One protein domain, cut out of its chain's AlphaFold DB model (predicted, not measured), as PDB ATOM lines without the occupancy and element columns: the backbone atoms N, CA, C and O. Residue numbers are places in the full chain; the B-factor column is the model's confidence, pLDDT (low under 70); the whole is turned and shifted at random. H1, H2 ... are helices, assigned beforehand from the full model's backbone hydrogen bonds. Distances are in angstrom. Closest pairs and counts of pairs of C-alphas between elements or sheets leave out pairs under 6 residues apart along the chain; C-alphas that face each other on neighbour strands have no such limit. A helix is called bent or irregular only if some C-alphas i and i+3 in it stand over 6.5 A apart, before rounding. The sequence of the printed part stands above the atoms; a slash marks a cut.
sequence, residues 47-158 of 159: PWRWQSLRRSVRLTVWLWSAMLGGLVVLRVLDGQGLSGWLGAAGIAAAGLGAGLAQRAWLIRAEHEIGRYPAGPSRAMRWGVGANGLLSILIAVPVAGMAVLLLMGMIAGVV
ATOM      1  N   PRO A  47     101.076 149.027 108.959       63.78
ATOM      2  CA  PRO A  47     101.917 148.484 110.029       63.78
ATOM      3  C   PRO A  47     103.314 149.114 110.130       63.78
ATOM      4  O   PRO A  47     104.040 148.814 111.075       63.78
ATOM      5  N   TRP A  48     103.722 149.986 109.200       61.84
ATOM      6  CA  TRP A  48     105.057 150.599 109.226       61.84
ATOM      7  C   TRP A  48     105.281 151.460 110.478       61.84
ATOM      8  O   TRP A  48     106.382 151.448 111.022       61.84
ATOM      9  N   ARG A  49     104.230 152.120 111.000       65.06
ATOM     10  CA  ARG A  49     104.268 152.829 112.294       65.06
ATOM     11  C   ARG A  49     104.497 151.874 113.465       65.06
ATOM     12  O   ARG A  49     105.223 152.194 114.398       65.06
ATOM     13  N   TRP A  50     103.919 150.677 113.400       65.00
ATOM     14  CA  TRP A  50     104.155 149.629 114.393       65.00
ATOM     15  C   TRP A  50     105.557 149.029 114.274       65.00
ATOM     16  O   TRP A  50     106.181 148.715 115.286       65.00
ATOM     17  N   GLN A  51     106.081 148.889 113.056       76.69
ATOM     18  CA  GLN A  51     107.444 148.414 112.832       76.69
ATOM     19  C   GLN A  51     108.489 149.441 113.275       76.69
ATOM     20  O   GLN A  51     109.466 149.047 113.910       76.69
ATOM     21  N   SER A  52     108.290 150.736 113.004       76.12
ATOM     22  CA  SER A  52     109.189 151.785 113.494       76.12
ATOM     23  C   SER A  52     109.131 151.890 115.014       76.12
ATOM     24  O   SER A  52     110.182 151.914 115.647       76.12
ATOM     25  N   LEU A  53     107.941 151.806 115.619       77.75
ATOM     26  CA  LEU A  53     107.795 151.764 117.073       77.75
ATOM     27  C   LEU A  53     108.502 150.545 117.685       77.75
ATOM     28  O   LEU A  53     109.263 150.698 118.636       77.75
ATOM     29  N   ARG A  54     108.322 149.341 117.120       81.06
ATOM     30  CA  ARG A  54     109.034 148.132 117.575       81.06
ATOM     31  C   ARG A  54     110.548 148.268 117.440       81.06
ATOM     32  O   ARG A  54     111.264 147.833 118.339       81.06
ATOM     33  N   ARG A  55     111.040 148.859 116.344       81.62
ATOM     34  CA  ARG A  55     112.475 149.124 116.157       81.62
ATOM     35  C   ARG A  55     112.993 150.104 117.205       81.62
ATOM     36  O   ARG A  55     114.006 149.799 117.825       81.62
ATOM     37  N   SER A  56     112.284 151.203 117.454       79.69
ATOM     38  CA  SER A  56     112.666 152.190 118.470       79.69
ATOM     39  C   SER A  56     112.684 151.582 119.869       79.69
ATOM     40  O   SER A  56     113.690 151.692 120.555       79.69
ATOM     41  N   VAL A  57     111.631 150.857 120.264       80.00
ATOM     42  CA  VAL A  57     111.571 150.177 121.570       80.00
ATOM     43  C   VAL A  57     112.708 149.165 121.717       80.00
ATOM     44  O   VAL A  57     113.378 149.147 122.745       80.00
ATOM     45  N   ARG A  58     112.971 148.350 120.687       85.38
ATOM     46  CA  ARG A  58     114.059 147.363 120.719       85.38
ATOM     47  C   ARG A  58     115.431 148.033 120.851       85.38
ATOM     48  O   ARG A  58     116.235 147.562 121.646       85.38
ATOM     49  N   LEU A  59     115.685 149.119 120.118       81.44
ATOM     50  CA  LEU A  59     116.920 149.903 120.229       81.44
ATOM     51  C   LEU A  59     117.078 150.517 121.620       81.44
ATOM     52  O   LEU A  59     118.150 150.412 122.202       81.44
ATOM     53  N   THR A  60     116.012 151.105 122.168       80.38
ATOM     54  CA  THR A  60     116.033 151.668 123.521       80.38
ATOM     55  C   THR A  60     116.376 150.584 124.538       80.38
ATOM     56  O   THR A  60     117.350 150.736 125.266       80.38
ATOM     57  N   VAL A  61     115.657 149.459 124.545       80.75
ATOM     58  CA  VAL A  61     115.942 148.344 125.465       80.75
ATOM     59  C   VAL A  61     117.383 147.857 125.313       80.75
ATOM     60  O   VAL A  61     118.073 147.700 126.313       80.75
ATOM     61  N   TRP A  62     117.865 147.681 124.081       90.19
ATOM     62  CA  TRP A  62     119.218 147.188 123.828       90.19
ATOM     63  C   TRP A  62     120.307 148.146 124.329       90.19
ATOM     64  O   TRP A  62     121.227 147.704 125.014       90.19
ATOM     65  N   LEU A  63     120.181 149.452 124.060       82.44
ATOM     66  CA  LEU A  63     121.119 150.475 124.551       82.44
ATOM     67  C   LEU A  63     121.174 150.503 126.080       82.44
ATOM     68  O   LEU A  63     122.250 150.560 126.670       82.44
ATOM     69  N   TRP A  64     120.013 150.405 126.721       82.81
ATOM     70  CA  TRP A  64     119.905 150.367 128.171       82.81
ATOM     71  C   TRP A  64     120.511 149.105 128.781       82.81
ATOM     72  O   TRP A  64     121.257 149.195 129.757       82.81
ATOM     73  N   SER A  65     120.250 147.939 128.190       79.38
ATOM     74  CA  SER A  65     120.864 146.678 128.610       79.38
ATOM     75  C   SER A  65     122.383 146.706 128.448       79.38
ATOM     76  O   SER A  65     123.088 146.260 129.349       79.38
ATOM     77  N   ALA A  66     122.896 147.263 127.347       81.00
ATOM     78  CA  ALA A  66     124.333 147.400 127.123       81.00
ATOM     79  C   ALA A  66     124.985 148.340 128.150       81.00
ATOM     80  O   ALA A  66     126.018 147.999 128.722       81.00
ATOM     81  N   MET A  67     124.353 149.484 128.440       84.31
ATOM     82  CA  MET A  67     124.839 150.438 129.440       84.31
ATOM     83  C   MET A  67     124.877 149.821 130.845       84.31
ATOM     84  O   MET A  67     125.890 149.925 131.536       84.31
ATOM     85  N   LEU A  68     123.805 149.136 131.258       80.62
ATOM     86  CA  LEU A  68     123.743 148.453 132.555       80.62
ATOM     87  C   LEU A  68     124.739 147.290 132.639       80.62
ATOM     88  O   LEU A  68     125.428 147.152 133.648       80.62
ATOM     89  N   GLY A  69     124.856 146.487 131.579       80.94
ATOM     90  CA  GLY A  69     125.818 145.387 131.507       80.94
ATOM     91  C   GLY A  69     127.262 145.874 131.621       80.94
ATOM     92  O   GLY A  69     128.027 145.335 132.417       80.94
ATOM     93  N   GLY A  70     127.613 146.945 130.903       80.75
ATOM     94  CA  GLY A  70     128.927 147.581 131.010       80.75
ATOM     95  C   GLY A  70     129.214 148.091 132.422       80.75
ATOM     96  O   GLY A  70     130.308 147.874 132.939       80.75
ATOM     97  N   LEU A  71     128.218 148.688 133.086       77.00
ATOM     98  CA  LEU A  71     128.362 149.144 134.467       77.00
ATOM     99  C   LEU A  71     128.648 147.990 135.434       77.00
ATOM    100  O   LEU A  71     129.535 148.104 136.275       77.00
ATOM    101  N   VAL A  72     127.921 146.875 135.303       76.06
ATOM    102  CA  VAL A  72     128.141 145.677 136.127       76.06
ATOM    103  C   VAL A  72     129.551 145.130 135.914       76.06
ATOM    104  O   VAL A  72     130.243 144.859 136.891       76.06
ATOM    105  N   VAL A  73     130.008 145.030 134.661       78.25
ATOM    106  CA  VAL A  73     131.359 144.545 134.336       78.25
ATOM    107  C   VAL A  73     132.431 145.435 134.959       78.25
ATOM    108  O   VAL A  73     133.311 144.921 135.643       78.25
ATOM    109  N   LEU A  74     132.330 146.759 134.801       74.81
ATOM    110  CA  LEU A  74     133.281 147.700 135.405       74.81
ATOM    111  C   LEU A  74     133.347 147.541 136.932       74.81
ATOM    112  O   LEU A  74     134.422 147.614 137.516       74.81
ATOM    113  N   ARG A  75     132.218 147.243 137.588       68.88
ATOM    114  CA  ARG A  75     132.185 147.015 139.042       68.88
ATOM    115  C   ARG A  75     132.762 145.694 139.495       68.88
ATOM    116  O   ARG A  75     133.407 145.664 140.539       68.88
ATOM    117  N   VAL A  76     132.538 144.630 138.737       70.81
ATOM    118  CA  VAL A  76     133.159 143.332 139.017       70.81
ATOM    119  C   VAL A  76     134.679 143.437 138.884       70.81
ATOM    120  O   VAL A  76     135.394 142.840 139.683       70.81
ATOM    121  N   LEU A  77     135.167 144.221 137.919       72.00
ATOM    122  CA  LEU A  77     136.598 144.392 137.667       72.00
ATOM    123  C   LEU A  77     137.298 145.301 138.689       72.00
ATOM    124  O   LEU A  77     138.419 144.992 139.079       72.00
ATOM    125  N   ASP A  78     136.656 146.379 139.152       69.19
ATOM    126  CA  ASP A  78     137.302 147.333 140.069       69.19
ATOM    127  C   ASP A  78     137.313 146.897 141.550       69.19
ATOM    128  O   ASP A  78     138.007 147.510 142.360       69.19
ATOM    129  N   GLY A  79     136.544 145.876 141.949       69.06
ATOM    130  CA  GLY A  79     136.582 145.326 143.315       69.06
ATOM    131  C   GLY A  79     136.251 146.317 144.452       69.06
ATOM    132  O   GLY A  79     136.717 146.133 145.574       69.06
ATOM    133  N   GLN A  80     135.488 147.390 144.192       52.53
ATOM    134  CA  GLN A  80     135.368 148.526 145.127       52.53
ATOM    135  C   GLN A  80     134.283 148.406 146.213       52.53
ATOM    136  O   GLN A  80     133.165 147.952 145.965       52.53
ATOM    137  N   GLY A  81     134.611 148.963 147.391       64.12
ATOM    138  CA  GLY A  81     133.702 149.329 148.488       64.12
ATOM    139  C   GLY A  81     132.876 150.614 148.247       64.12
ATOM    140  O   GLY A  81     132.659 151.030 147.109       64.12
ATOM    141  N   LEU A  82     132.373 151.238 149.327       55.97
ATOM    142  CA  LEU A  82     131.253 152.213 149.362       55.97
ATOM    143  C   LEU A  82     131.290 153.380 148.340       55.97
ATOM    144  O   LEU A  82     130.231 153.826 147.901       55.97
ATOM    145  N   SER A  83     132.464 153.862 147.909       60.59
ATOM    146  CA  SER A  83     132.608 154.929 146.892       60.59
ATOM    147  C   SER A  83     132.050 154.537 145.522       60.59
ATOM    148  O   SER A  83     131.525 155.384 144.794       60.59
ATOM    149  N   GLY A  84     132.074 153.244 145.190       62.41
ATOM    150  CA  GLY A  84     131.411 152.732 143.999       62.41
ATOM    151  C   GLY A  84     129.903 152.991 144.052       62.41
ATOM    152  O   GLY A  84     129.289 153.389 143.062       62.41
ATOM    153  N   TRP A  85     129.252 152.821 145.197       60.25
ATOM    154  CA  TRP A  85     127.790 152.893 145.279       60.25
ATOM    155  C   TRP A  85     127.213 154.255 144.865       60.25
ATOM    156  O   TRP A  85     126.223 154.291 144.131       60.25
ATOM    157  N   LEU A  86     127.890 155.359 145.195       65.81
ATOM    158  CA  LEU A  86     127.482 156.707 144.776       65.81
ATOM    159  C   LEU A  86     127.527 156.891 143.250       65.81
ATOM    160  O   LEU A  86     126.600 157.454 142.665       65.81
ATOM    161  N   GLY A  87     128.545 156.342 142.579       65.19
ATOM    162  CA  GLY A  87     128.625 156.379 141.115       65.19
ATOM    163  C   GLY A  87     127.522 155.563 140.429       65.19
ATOM    164  O   GLY A  87     127.031 155.950 139.371       65.19
ATOM    165  N   ALA A  88     127.084 154.457 141.042       66.19
ATOM    166  CA  ALA A  88     126.016 153.623 140.484       66.19
ATOM    167  C   ALA A  88     124.647 154.298 140.644       66.19
ATOM    168  O   ALA A  88     123.843 154.291 139.711       66.19
ATOM    169  N   ALA A  89     124.415 154.940 141.793       70.81
ATOM    170  CA  ALA A  89     123.205 155.714 142.046       70.81
ATOM    171  C   ALA A  89     123.058 156.889 141.061       70.81
ATOM    172  O   ALA A  89     121.974 157.097 140.516       70.81
ATOM    173  N   GLY A  90     124.151 157.605 140.763       72.75
ATOM    174  CA  GLY A  90     124.140 158.694 139.781       72.75
ATOM    175  C   GLY A  90     123.738 158.234 138.375       72.75
ATOM    176  O   GLY A  90     122.930 158.882 137.713       72.75
ATOM    177  N   ILE A  91     124.235 157.074 137.939       67.75
ATOM    178  CA  ILE A  91     123.934 156.521 136.609       67.75
ATOM    179  C   ILE A  91     122.495 155.998 136.538       67.75
ATOM    180  O   ILE A  91     121.802 156.238 135.547       67.75
ATOM    181  N   ALA A  92     122.005 155.362 137.606       71.31
ATOM    182  CA  ALA A  92     120.604 154.962 137.707       71.31
ATOM    183  C   ALA A  92     119.655 156.177 137.663       71.31
ATOM    184  O   ALA A  92     118.648 156.148 136.951       71.31
ATOM    185  N   ALA A  93     119.998 157.266 138.358       74.50
ATOM    186  CA  ALA A  93     119.215 158.500 138.365       74.50
ATOM    187  C   ALA A  93     119.206 159.196 136.994       74.50
ATOM    188  O   ALA A  93     118.139 159.575 136.506       74.50
ATOM    189  N   ALA A  94     120.368 159.312 136.338       72.69
ATOM    190  CA  ALA A  94     120.473 159.876 134.989       72.69
ATOM    191  C   ALA A  94     119.645 159.070 133.982       72.69
ATOM    192  O   ALA A  94     118.921 159.631 133.154       72.69
ATOM    193  N   GLY A  95     119.689 157.746 134.116       74.50
ATOM    194  CA  GLY A  95     118.852 156.858 133.344       74.50
ATOM    195  C   GLY A  95     117.353 157.125 133.545       74.50
ATOM    196  O   GLY A  95     116.615 157.308 132.572       74.50
ATOM    197  N   LEU A  96     116.881 157.128 134.793       75.31
ATOM    198  CA  LEU A  96     115.472 157.396 135.100       75.31
ATOM    199  C   LEU A  96     115.025 158.753 134.539       75.31
ATOM    200  O   LEU A  96     113.952 158.843 133.939       75.31
ATOM    201  N   GLY A  97     115.873 159.780 134.652       73.81
ATOM    202  CA  GLY A  97     115.630 161.099 134.072       73.81
ATOM    203  C   GLY A  97     115.437 161.054 132.553       73.81
ATOM    204  O   GLY A  97     114.449 161.587 132.044       73.81
ATOM    205  N   ALA A  98     116.317 160.358 131.829       72.75
ATOM    206  CA  ALA A  98     116.206 160.200 130.378       72.75
ATOM    207  C   ALA A  98     114.929 159.442 129.968       72.75
ATOM    208  O   ALA A  98     114.235 159.852 129.034       72.75
ATOM    209  N   GLY A  99     114.570 158.379 130.698       75.94
ATOM    210  CA  GLY A  99     113.341 157.617 130.457       75.94
ATOM    211  C   GLY A  99     112.070 158.446 130.675       75.94
ATOM    212  O   GLY A  99     111.143 158.396 129.861       75.94
ATOM    213  N   LEU A 100     112.035 159.259 131.735       77.25
ATOM    214  CA  LEU A 100     110.921 160.166 132.019       77.25
ATOM    215  C   LEU A 100     110.823 161.296 130.987       77.25
ATOM    216  O   LEU A 100     109.721 161.597 130.525       77.25
ATOM    217  N   ALA A 101     111.952 161.874 130.568       72.25
ATOM    218  CA  ALA A 101     111.989 162.903 129.529       72.25
ATOM    219  C   ALA A 101     111.492 162.366 128.176       72.25
ATOM    220  O   ALA A 101     110.648 162.994 127.532       72.25
ATOM    221  N   GLN A 102     111.934 161.166 127.782       79.94
ATOM    222  CA  GLN A 102     111.441 160.485 126.582       79.94
ATOM    223  C   GLN A 102     109.926 160.259 126.657       79.94
ATOM    224  O   GLN A 102     109.210 160.445 125.670       79.94
ATOM    225  N   ARG A 103     109.414 159.896 127.836       74.19
ATOM    226  CA  ARG A 103     107.982 159.683 128.044       74.19
ATOM    227  C   ARG A 103     107.172 160.977 127.986       74.19
ATOM    228  O   ARG A 103     106.129 160.998 127.335       74.19
ATOM    229  N   ALA A 104     107.657 162.053 128.601       74.12
ATOM    230  CA  ALA A 104     107.037 163.373 128.515       74.12
ATOM    231  C   ALA A 104     106.991 163.878 127.062       74.12
ATOM    232  O   ALA A 104     105.978 164.430 126.629       74.12
ATOM    233  N   TRP A 105     108.051 163.622 126.287       80.12
ATOM    234  CA  TRP A 105     108.100 163.958 124.866       80.12
ATOM    235  C   TRP A 105     107.062 163.181 124.042       80.12
ATOM    236  O   TRP A 105     106.355 163.786 123.238       80.12
ATOM    237  N   LEU A 106     106.895 161.875 124.285       77.00
ATOM    238  CA  LEU A 106     105.869 161.065 123.611       77.00
ATOM    239  C   LEU A 106     104.442 161.544 123.922       77.00
ATOM    240  O   LEU A 106     103.636 161.688 123.005       77.00
ATOM    241  N   ILE A 107     104.148 161.858 125.188       75.06
ATOM    242  CA  ILE A 107     102.839 162.399 125.599       75.06
ATOM    243  C   ILE A 107     102.570 163.742 124.908       75.06
ATOM    244  O   ILE A 107     101.465 163.998 124.428       75.06
ATOM    245  N   ARG A 108     103.589 164.603 124.814       79.50
ATOM    246  CA  ARG A 108     103.473 165.886 124.114       79.50
ATOM    247  C   ARG A 108     103.224 165.698 122.618       79.50
ATOM    248  O   ARG A 108     102.338 166.351 122.070       79.50
ATOM    249  N   ALA A 109     103.956 164.789 121.977       71.38
ATOM    250  CA  ALA A 109     103.771 164.460 120.568       71.38
ATOM    251  C   ALA A 109     102.348 163.945 120.286       71.38
ATOM    252  O   ALA A 109     101.740 164.325 119.287       71.38
ATOM    253  N   GLU A 110     101.768 163.144 121.181       69.69
ATOM    254  CA  GLU A 110     100.368 162.709 121.071       69.69
ATOM    255  C   GLU A 110      99.381 163.875 121.140       69.69
ATOM    256  O   GLU A 110      98.422 163.924 120.364       69.69
ATOM    257  N   HIS A 111      99.639 164.840 122.019       73.50
ATOM    258  CA  HIS A 111      98.785 166.014 122.170       73.50
ATOM    259  C   HIS A 111      98.803 166.921 120.929       73.50
ATOM    260  O   HIS A 111      97.797 167.556 120.605       73.50
ATOM    261  N   GLU A 112      99.930 166.965 120.217       72.31
ATOM    262  CA  GLU A 112     100.057 167.674 118.941       72.31
ATOM    263  C   GLU A 112      99.375 166.911 117.794       72.31
ATOM    264  O   GLU A 112      98.721 167.525 116.950       72.31
ATOM    265  N   ILE A 113      99.433 165.574 117.799       65.69
ATOM    266  CA  ILE A 113      98.767 164.726 116.795       65.69
ATOM    267  C   ILE A 113      97.234 164.767 116.945       65.69
ATOM    268  O   ILE A 113      96.518 164.704 115.946       65.69
ATOM    269  N   GLY A 114      96.713 164.940 118.163       58.06
ATOM    270  CA  GLY A 114      95.273 165.073 118.426       58.06
ATOM    271  C   GLY A 114      94.607 166.308 117.803       58.06
ATOM    272  O   GLY A 114      93.381 166.368 117.752       58.06
ATOM    273  N   ARG A 115      95.382 167.279 117.297       62.78
ATOM    274  CA  ARG A 115      94.844 168.438 116.562       62.78
ATOM    275  C   ARG A 115      94.503 168.133 115.102       62.78
ATOM    276  O   ARG A 115      93.880 168.969 114.452       62.78
ATOM    277  N   TYR A 116      94.885 166.968 114.575       56.97
ATOM    278  CA  TYR A 116      94.501 166.578 113.222       56.97
ATOM    279  C   TYR A 116      93.079 165.981 113.221       56.97
ATOM    280  O   TYR A 116      92.795 165.080 114.009       56.97
ATOM    281  N   PRO A 117      92.178 166.427 112.324       55.19
ATOM    282  CA  PRO A 117      90.747 166.084 112.346       55.19
ATOM    283  C   PRO A 117      90.416 164.617 112.008       55.19
ATOM    284  O   PRO A 117      89.248 164.230 111.994       55.19
ATOM    285  N   ALA A 118      91.415 163.768 111.760       61.44
ATOM    286  CA  ALA A 118      91.227 162.329 111.632       61.44
ATOM    287  C   ALA A 118      91.352 161.683 113.022       61.44
ATOM    288  O   ALA A 118      92.455 161.452 113.514       61.44
ATOM    289  N   GLY A 119      90.208 161.437 113.669       49.41
ATOM    290  CA  GLY A 119      90.138 160.928 115.039       49.41
ATOM    291  C   GLY A 119      91.021 159.690 115.284       49.41
ATOM    292  O   GLY A 119      91.102 158.809 114.423       49.41
ATOM    293  N   PRO A 120      91.683 159.596 116.454       48.25
ATOM    294  CA  PRO A 120      92.631 158.528 116.740       48.25
ATOM    295  C   PRO A 120      91.926 157.168 116.719       48.25
ATOM    296  O   PRO A 120      90.974 156.926 117.469       48.25
ATOM    297  N   SER A 121      92.402 156.265 115.857       58.91
ATOM    298  CA  SER A 121      91.915 154.889 115.799       58.91
ATOM    299  C   SER A 121      92.115 154.211 117.162       58.91
ATOM    300  O   SER A 121      93.103 154.448 117.860       58.91
ATOM    301  N   ARG A 122      91.167 153.358 117.581       55.38
ATOM    302  CA  ARG A 122      91.190 152.671 118.895       55.38
ATOM    303  C   ARG A 122      92.505 151.923 119.169       55.38
ATOM    304  O   ARG A 122      92.866 151.756 120.330       55.38
ATOM    305  N   ALA A 123      93.238 151.532 118.126       51.94
ATOM    306  CA  ALA A 123      94.556 150.908 118.221       51.94
ATOM    307  C   ALA A 123      95.619 151.820 118.866       51.94
ATOM    308  O   ALA A 123      96.502 151.331 119.571       51.94
ATOM    309  N   MET A 124      95.513 153.142 118.692       52.84
ATOM    310  CA  MET A 124      96.467 154.101 119.254       52.84
ATOM    311  C   MET A 124      96.321 154.224 120.777       52.84
ATOM    312  O   MET A 124      97.308 154.425 121.471       52.84
ATOM    313  N   ARG A 125      95.119 153.986 121.322       57.50
ATOM    314  CA  ARG A 125      94.848 154.077 122.767       57.50
ATOM    315  C   ARG A 125      95.525 152.963 123.589       57.50
ATOM    316  O   ARG A 125      95.813 153.167 124.763       57.50
ATOM    317  N   TRP A 126      95.835 151.814 122.978       53.00
ATOM    318  CA  TRP A 126      96.462 150.668 123.658       53.00
ATOM    319  C   TRP A 126      97.997 150.716 123.680       53.00
ATOM    320  O   TRP A 126      98.605 150.285 124.660       53.00
ATOM    321  N   GLY A 127      98.640 151.271 122.646       56.12
ATOM    322  CA  GLY A 127     100.110 151.341 122.576       56.12
ATOM    323  C   GLY A 127     100.732 152.209 123.678       56.12
ATOM    324  O   GLY A 127     101.798 151.891 124.206       56.12
ATOM    325  N   VAL A 128     100.027 153.267 124.078       56.16
ATOM    326  CA  VAL A 128     100.467 154.214 125.117       56.16
ATOM    327  C   VAL A 128     100.323 153.612 126.513       56.16
ATOM    328  O   VAL A 128     101.236 153.715 127.340       56.16
ATOM    329  N   GLY A 129      99.208 152.913 126.751       59.94
ATOM    330  CA  GLY A 129      98.949 152.194 127.997       59.94
ATOM    331  C   GLY A 129      99.953 151.065 128.231       59.94
ATOM    332  O   GLY A 129     100.519 150.970 129.318       59.94
ATOM    333  N   ALA A 130     100.259 150.275 127.196       64.19
ATOM    334  CA  ALA A 130     101.206 149.163 127.291       64.19
ATOM    335  C   ALA A 130     102.637 149.628 127.609       64.19
ATOM    336  O   ALA A 130     103.282 149.083 128.504       64.19
ATOM    337  N   ASN A 131     103.116 150.690 126.948       60.88
ATOM    338  CA  ASN A 131     104.407 151.286 127.298       60.88
ATOM    339  C   ASN A 131     104.385 151.900 128.704       60.88
ATOM    340  O   ASN A 131     105.417 151.938 129.362       60.88
ATOM    341  N   GLY A 132     103.243 152.412 129.175       66.38
ATOM    342  CA  GLY A 132     103.056 152.896 130.555       66.38
ATOM    343  C   GLY A 132     103.257 151.839 131.598       66.38
ATOM    344  O   GLY A 132     104.095 152.003 132.485       66.38
ATOM    345  N   LEU A 133     102.543 150.738 131.427       70.38
ATOM    346  CA  LEU A 133     102.655 149.605 132.318       70.38
ATOM    347  C   LEU A 133     104.091 149.073 132.352       70.38
ATOM    348  O   LEU A 133     104.619 148.833 133.430       70.38
ATOM    349  N   LEU A 134     104.746 148.963 131.191       70.50
ATOM    350  CA  LEU A 134     106.118 148.464 131.108       70.50
ATOM    351  C   LEU A 134     107.119 149.379 131.832       70.50
ATOM    352  O   LEU A 134     107.984 148.884 132.548       70.50
ATOM    353  N   SER A 135     106.990 150.706 131.704       66.69
ATOM    354  CA  SER A 135     107.846 151.647 132.447       66.69
ATOM    355  C   SER A 135     107.658 151.521 133.959       66.69
ATOM    356  O   SER A 135     108.641 151.522 134.694       66.69
ATOM    357  N   ILE A 136     106.413 151.380 134.424       71.12
ATOM    358  CA  ILE A 136     106.103 151.220 135.852       71.12
ATOM    359  C   ILE A 136     106.659 149.889 136.370       71.12
ATOM    360  O   ILE A 136     107.321 149.864 137.405       71.12
ATOM    361  N   LEU A 137     106.468 148.801 135.619       71.75
ATOM    362  CA  LEU A 137     106.967 147.470 135.970       71.75
ATOM    363  C   LEU A 137     108.496 147.401 136.059       71.75
ATOM    364  O   LEU A 137     109.005 146.565 136.795       71.75
ATOM    365  N   ILE A 138     109.228 148.267 135.349       71.50
ATOM    366  CA  ILE A 138     110.694 148.366 135.445       71.50
ATOM    367  C   ILE A 138     111.117 149.325 136.568       71.50
ATOM    368  O   ILE A 138     112.063 149.037 137.299       71.50
ATOM    369  N   ALA A 139     110.425 150.452 136.742       71.81
ATOM    370  CA  ALA A 139     110.790 151.456 137.741       71.81
ATOM    371  C   ALA A 139     110.614 150.953 139.185       71.81
ATOM    372  O   ALA A 139     111.457 151.231 140.037       71.81
ATOM    373  N   VAL A 140     109.551 150.187 139.455       75.56
ATOM    374  CA  VAL A 140     109.252 149.645 140.792       75.56
ATOM    375  C   VAL A 140     110.372 148.741 141.337       75.56
ATOM    376  O   VAL A 140     110.845 149.012 142.440       75.56
ATOM    377  N   PRO A 141     110.859 147.711 140.618       68.31
ATOM    378  CA  PRO A 141     111.937 146.863 141.123       68.31
ATOM    379  C   PRO A 141     113.273 147.603 141.242       68.31
ATOM    380  O   PRO A 141     114.011 147.330 142.182       68.31
ATOM    381  N   VAL A 142     113.571 148.572 140.364       75.06
ATOM    382  CA  VAL A 142     114.784 149.405 140.487       75.06
ATOM    383  C   VAL A 142     114.736 150.256 141.758       75.06
ATOM    384  O   VAL A 142     115.711 150.294 142.508       75.06
ATOM    385  N   ALA A 143     113.594 150.887 142.046       70.94
ATOM    386  CA  ALA A 143     113.396 151.628 143.290       70.94
ATOM    387  C   ALA A 143     113.463 150.704 144.519       70.94
ATOM    388  O   ALA A 143     114.121 151.039 145.502       70.94
ATOM    389  N   GLY A 144     112.851 149.518 144.445       75.44
ATOM    390  CA  GLY A 144     112.915 148.511 145.507       75.44
ATOM    391  C   GLY A 144     114.345 148.048 145.798       75.44
ATOM    392  O   GLY A 144     114.746 147.985 146.959       75.44
ATOM    393  N   MET A 145     115.148 147.804 144.757       78.69
ATOM    394  CA  MET A 145     116.565 147.462 144.913       78.69
ATOM    395  C   MET A 145     117.342 148.597 145.586       78.69
ATOM    396  O   MET A 145     118.103 148.341 146.514       78.69
ATOM    397  N   ALA A 146     117.122 149.848 145.172       75.25
ATOM    398  CA  ALA A 146     117.782 151.002 145.780       75.25
ATOM    399  C   ALA A 146     117.462 151.138 147.281       75.25
ATOM    400  O   ALA A 146     118.364 151.407 148.073       75.25
ATOM    401  N   VAL A 147     116.210 150.895 147.687       79.75
ATOM    402  CA  VAL A 147     115.799 150.916 149.103       79.75
ATOM    403  C   VAL A 147     116.468 149.798 149.904       79.75
ATOM    404  O   VAL A 147     116.976 150.055 150.994       79.75
ATOM    405  N   LEU A 148     116.522 148.572 149.371       75.00
ATOM    406  CA  LEU A 148     117.189 147.448 150.043       75.00
ATOM    407  C   LEU A 148     118.685 147.709 150.254       75.00
ATOM    408  O   LEU A 148     119.236 147.390 151.306       75.00
ATOM    409  N   LEU A 149     119.333 148.339 149.276       74.69
ATOM    410  CA  LEU A 149     120.745 148.707 149.351       74.69
ATOM    411  C   LEU A 149     120.998 149.826 150.365       74.69
ATOM    412  O   LEU A 149     121.973 149.768 151.114       74.69
ATOM    413  N   LEU A 150     120.092 150.803 150.440       80.19
ATOM    414  CA  LEU A 150     120.124 151.842 151.466       80.19
ATOM    415  C   LEU A 150     119.989 151.233 152.873       80.19
ATOM    416  O   LEU A 150     120.767 151.565 153.765       80.19
ATOM    417  N   MET A 151     119.045 150.306 153.060       77.88
ATOM    418  CA  MET A 151     118.840 149.608 154.335       77.88
ATOM    419  C   MET A 151     120.069 148.781 154.738       77.88
ATOM    420  O   MET A 151     120.467 148.818 155.901       77.88
ATOM    421  N   GLY A 152     120.707 148.089 153.787       79.88
ATOM    422  CA  GLY A 152     121.942 147.338 154.033       79.88
ATOM    423  C   GLY A 152     123.111 148.228 154.468       79.88
ATOM    424  O   GLY A 152     123.831 147.873 155.400       79.88
ATOM    425  N   MET A 153     123.267 149.410 153.857       79.44
ATOM    426  CA  MET A 153     124.270 150.391 154.292       79.44
ATOM    427  C   MET A 153     124.011 150.887 155.718       79.44
ATOM    428  O   MET A 153     124.949 150.975 156.502       79.44
ATOM    429  N   ILE A 154     122.756 151.169 156.077       80.62
ATOM    430  CA  ILE A 154     122.411 151.626 157.433       80.62
ATOM    431  C   ILE A 154     122.685 150.523 158.463       80.62
ATOM    432  O   ILE A 154     123.263 150.800 159.509       80.62
ATOM    433  N   ALA A 155     122.328 149.272 158.160       80.94
ATOM    434  CA  ALA A 155     122.552 148.147 159.067       80.94
ATOM    435  C   ALA A 155     124.045 147.830 159.278       80.94
ATOM    436  O   ALA A 155     124.433 147.453 160.381       80.94
ATOM    437  N   GLY A 156     124.881 148.003 158.248       79.69
ATOM    438  CA  GLY A 156     126.325 147.751 158.325       79.69
ATOM    439  C   GLY A 156     127.135 148.828 159.057       79.69
ATOM    440  O   GLY A 156     128.249 148.550 159.473       79.69
ATOM    441  N   VAL A 157     126.595 150.040 159.232       71.50
ATOM    442  CA  VAL A 157     127.256 151.151 159.955       71.50
ATOM    443  C   VAL A 157     127.077 151.047 161.479       71.50
ATOM    444  O   VAL A 157     127.744 151.750 162.230       71.50
ATOM    445  N   VAL A 158     126.177 150.178 161.948       57.78
ATOM    446  CA  VAL A 158     125.819 150.042 163.373       57.78
ATOM    447  C   VAL A 158     126.626 148.941 164.090       57.78
ATOM    448  O   VAL A 158     126.466 148.759 165.295       57.78
TER     449      VAL A 158
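What this domain is: This is residues 47 to 158 of the 159 residues of an uncharacterized protein of Planctomycetes bacterium (UniProt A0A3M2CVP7). Three long helices run lengthwise, H1 one way, H2 back and H3 the first way again, as a loose up-and-down set of three with few contacts between them. Seen down the length they make an open triangle: H2 makes the corner between H1 and H3, and H1 and H3 stay apart. The printed part has 112 residues with three named helices in the order H1, H2, H3 and no named strand; the class is all helix. The whole is loose, with a radius of gyration of the C-alphas of 18.7 A, and its outline is a rod spanning 63 by 27 by 18 A.

How they stand to each other: Along the printed part, H1, residues 48 to 78, comes first, and a tight link of 4 residues leads to H2, residues 83 to 113. H1 and H2 are close but not clearly touching, with 2 pairs of C-alphas within 8 A. Their closest C-alphas, those of Arg 75 and Gly 84, are 7.6 A apart. Their lines stand at a shallow tilt of 9 degrees and they run opposite ways, with centres 13.9 A apart. A short link of 8 residues leads on to H3, residues 122 to 156. H2 and H3 are near each other, with 21 pairs of C-alphas within 10 A, and their closest C-alphas are 8.0 A apart. H1 and H3 are apart. Each O i to N i+4 pair of H1 is within hydrogen-bond range; in H2 it is 26 of 27 and in H3 26 of 31.

Where its parts are: H1 begins at Trp 48, whose C-alpha is at (105.057, 150.599, 109.226), and measures 44.7 A from first to last C-alpha. H2 begins at Ser 83, with its C-alpha at (132.608, 154.929, 146.892), and measures 46.3 A. H3, with 35 residues the longest helix, measures 53.0 A and ends at Gly 156, with its C-alpha at (126.325, 147.751, 158.325). H3 is neither bent nor irregular, but only just: C-alphas 125 and 128 are 6.1 A apart.

The domain as a whole: The two C-alphas farthest apart are those of Pro 117 and Val 158, at 64.0 A. The printed part has no cut and no long link. Residues 76 to 81, of which 76 to 78 belong to H1, stand free, and so do residues 111 to 119, of which 111 to 113 belong to H2. The mean pLDDT of the printed part is 71.0, and 41 residues are under 70, among them residues 78 to 88 and residues 113 to 132.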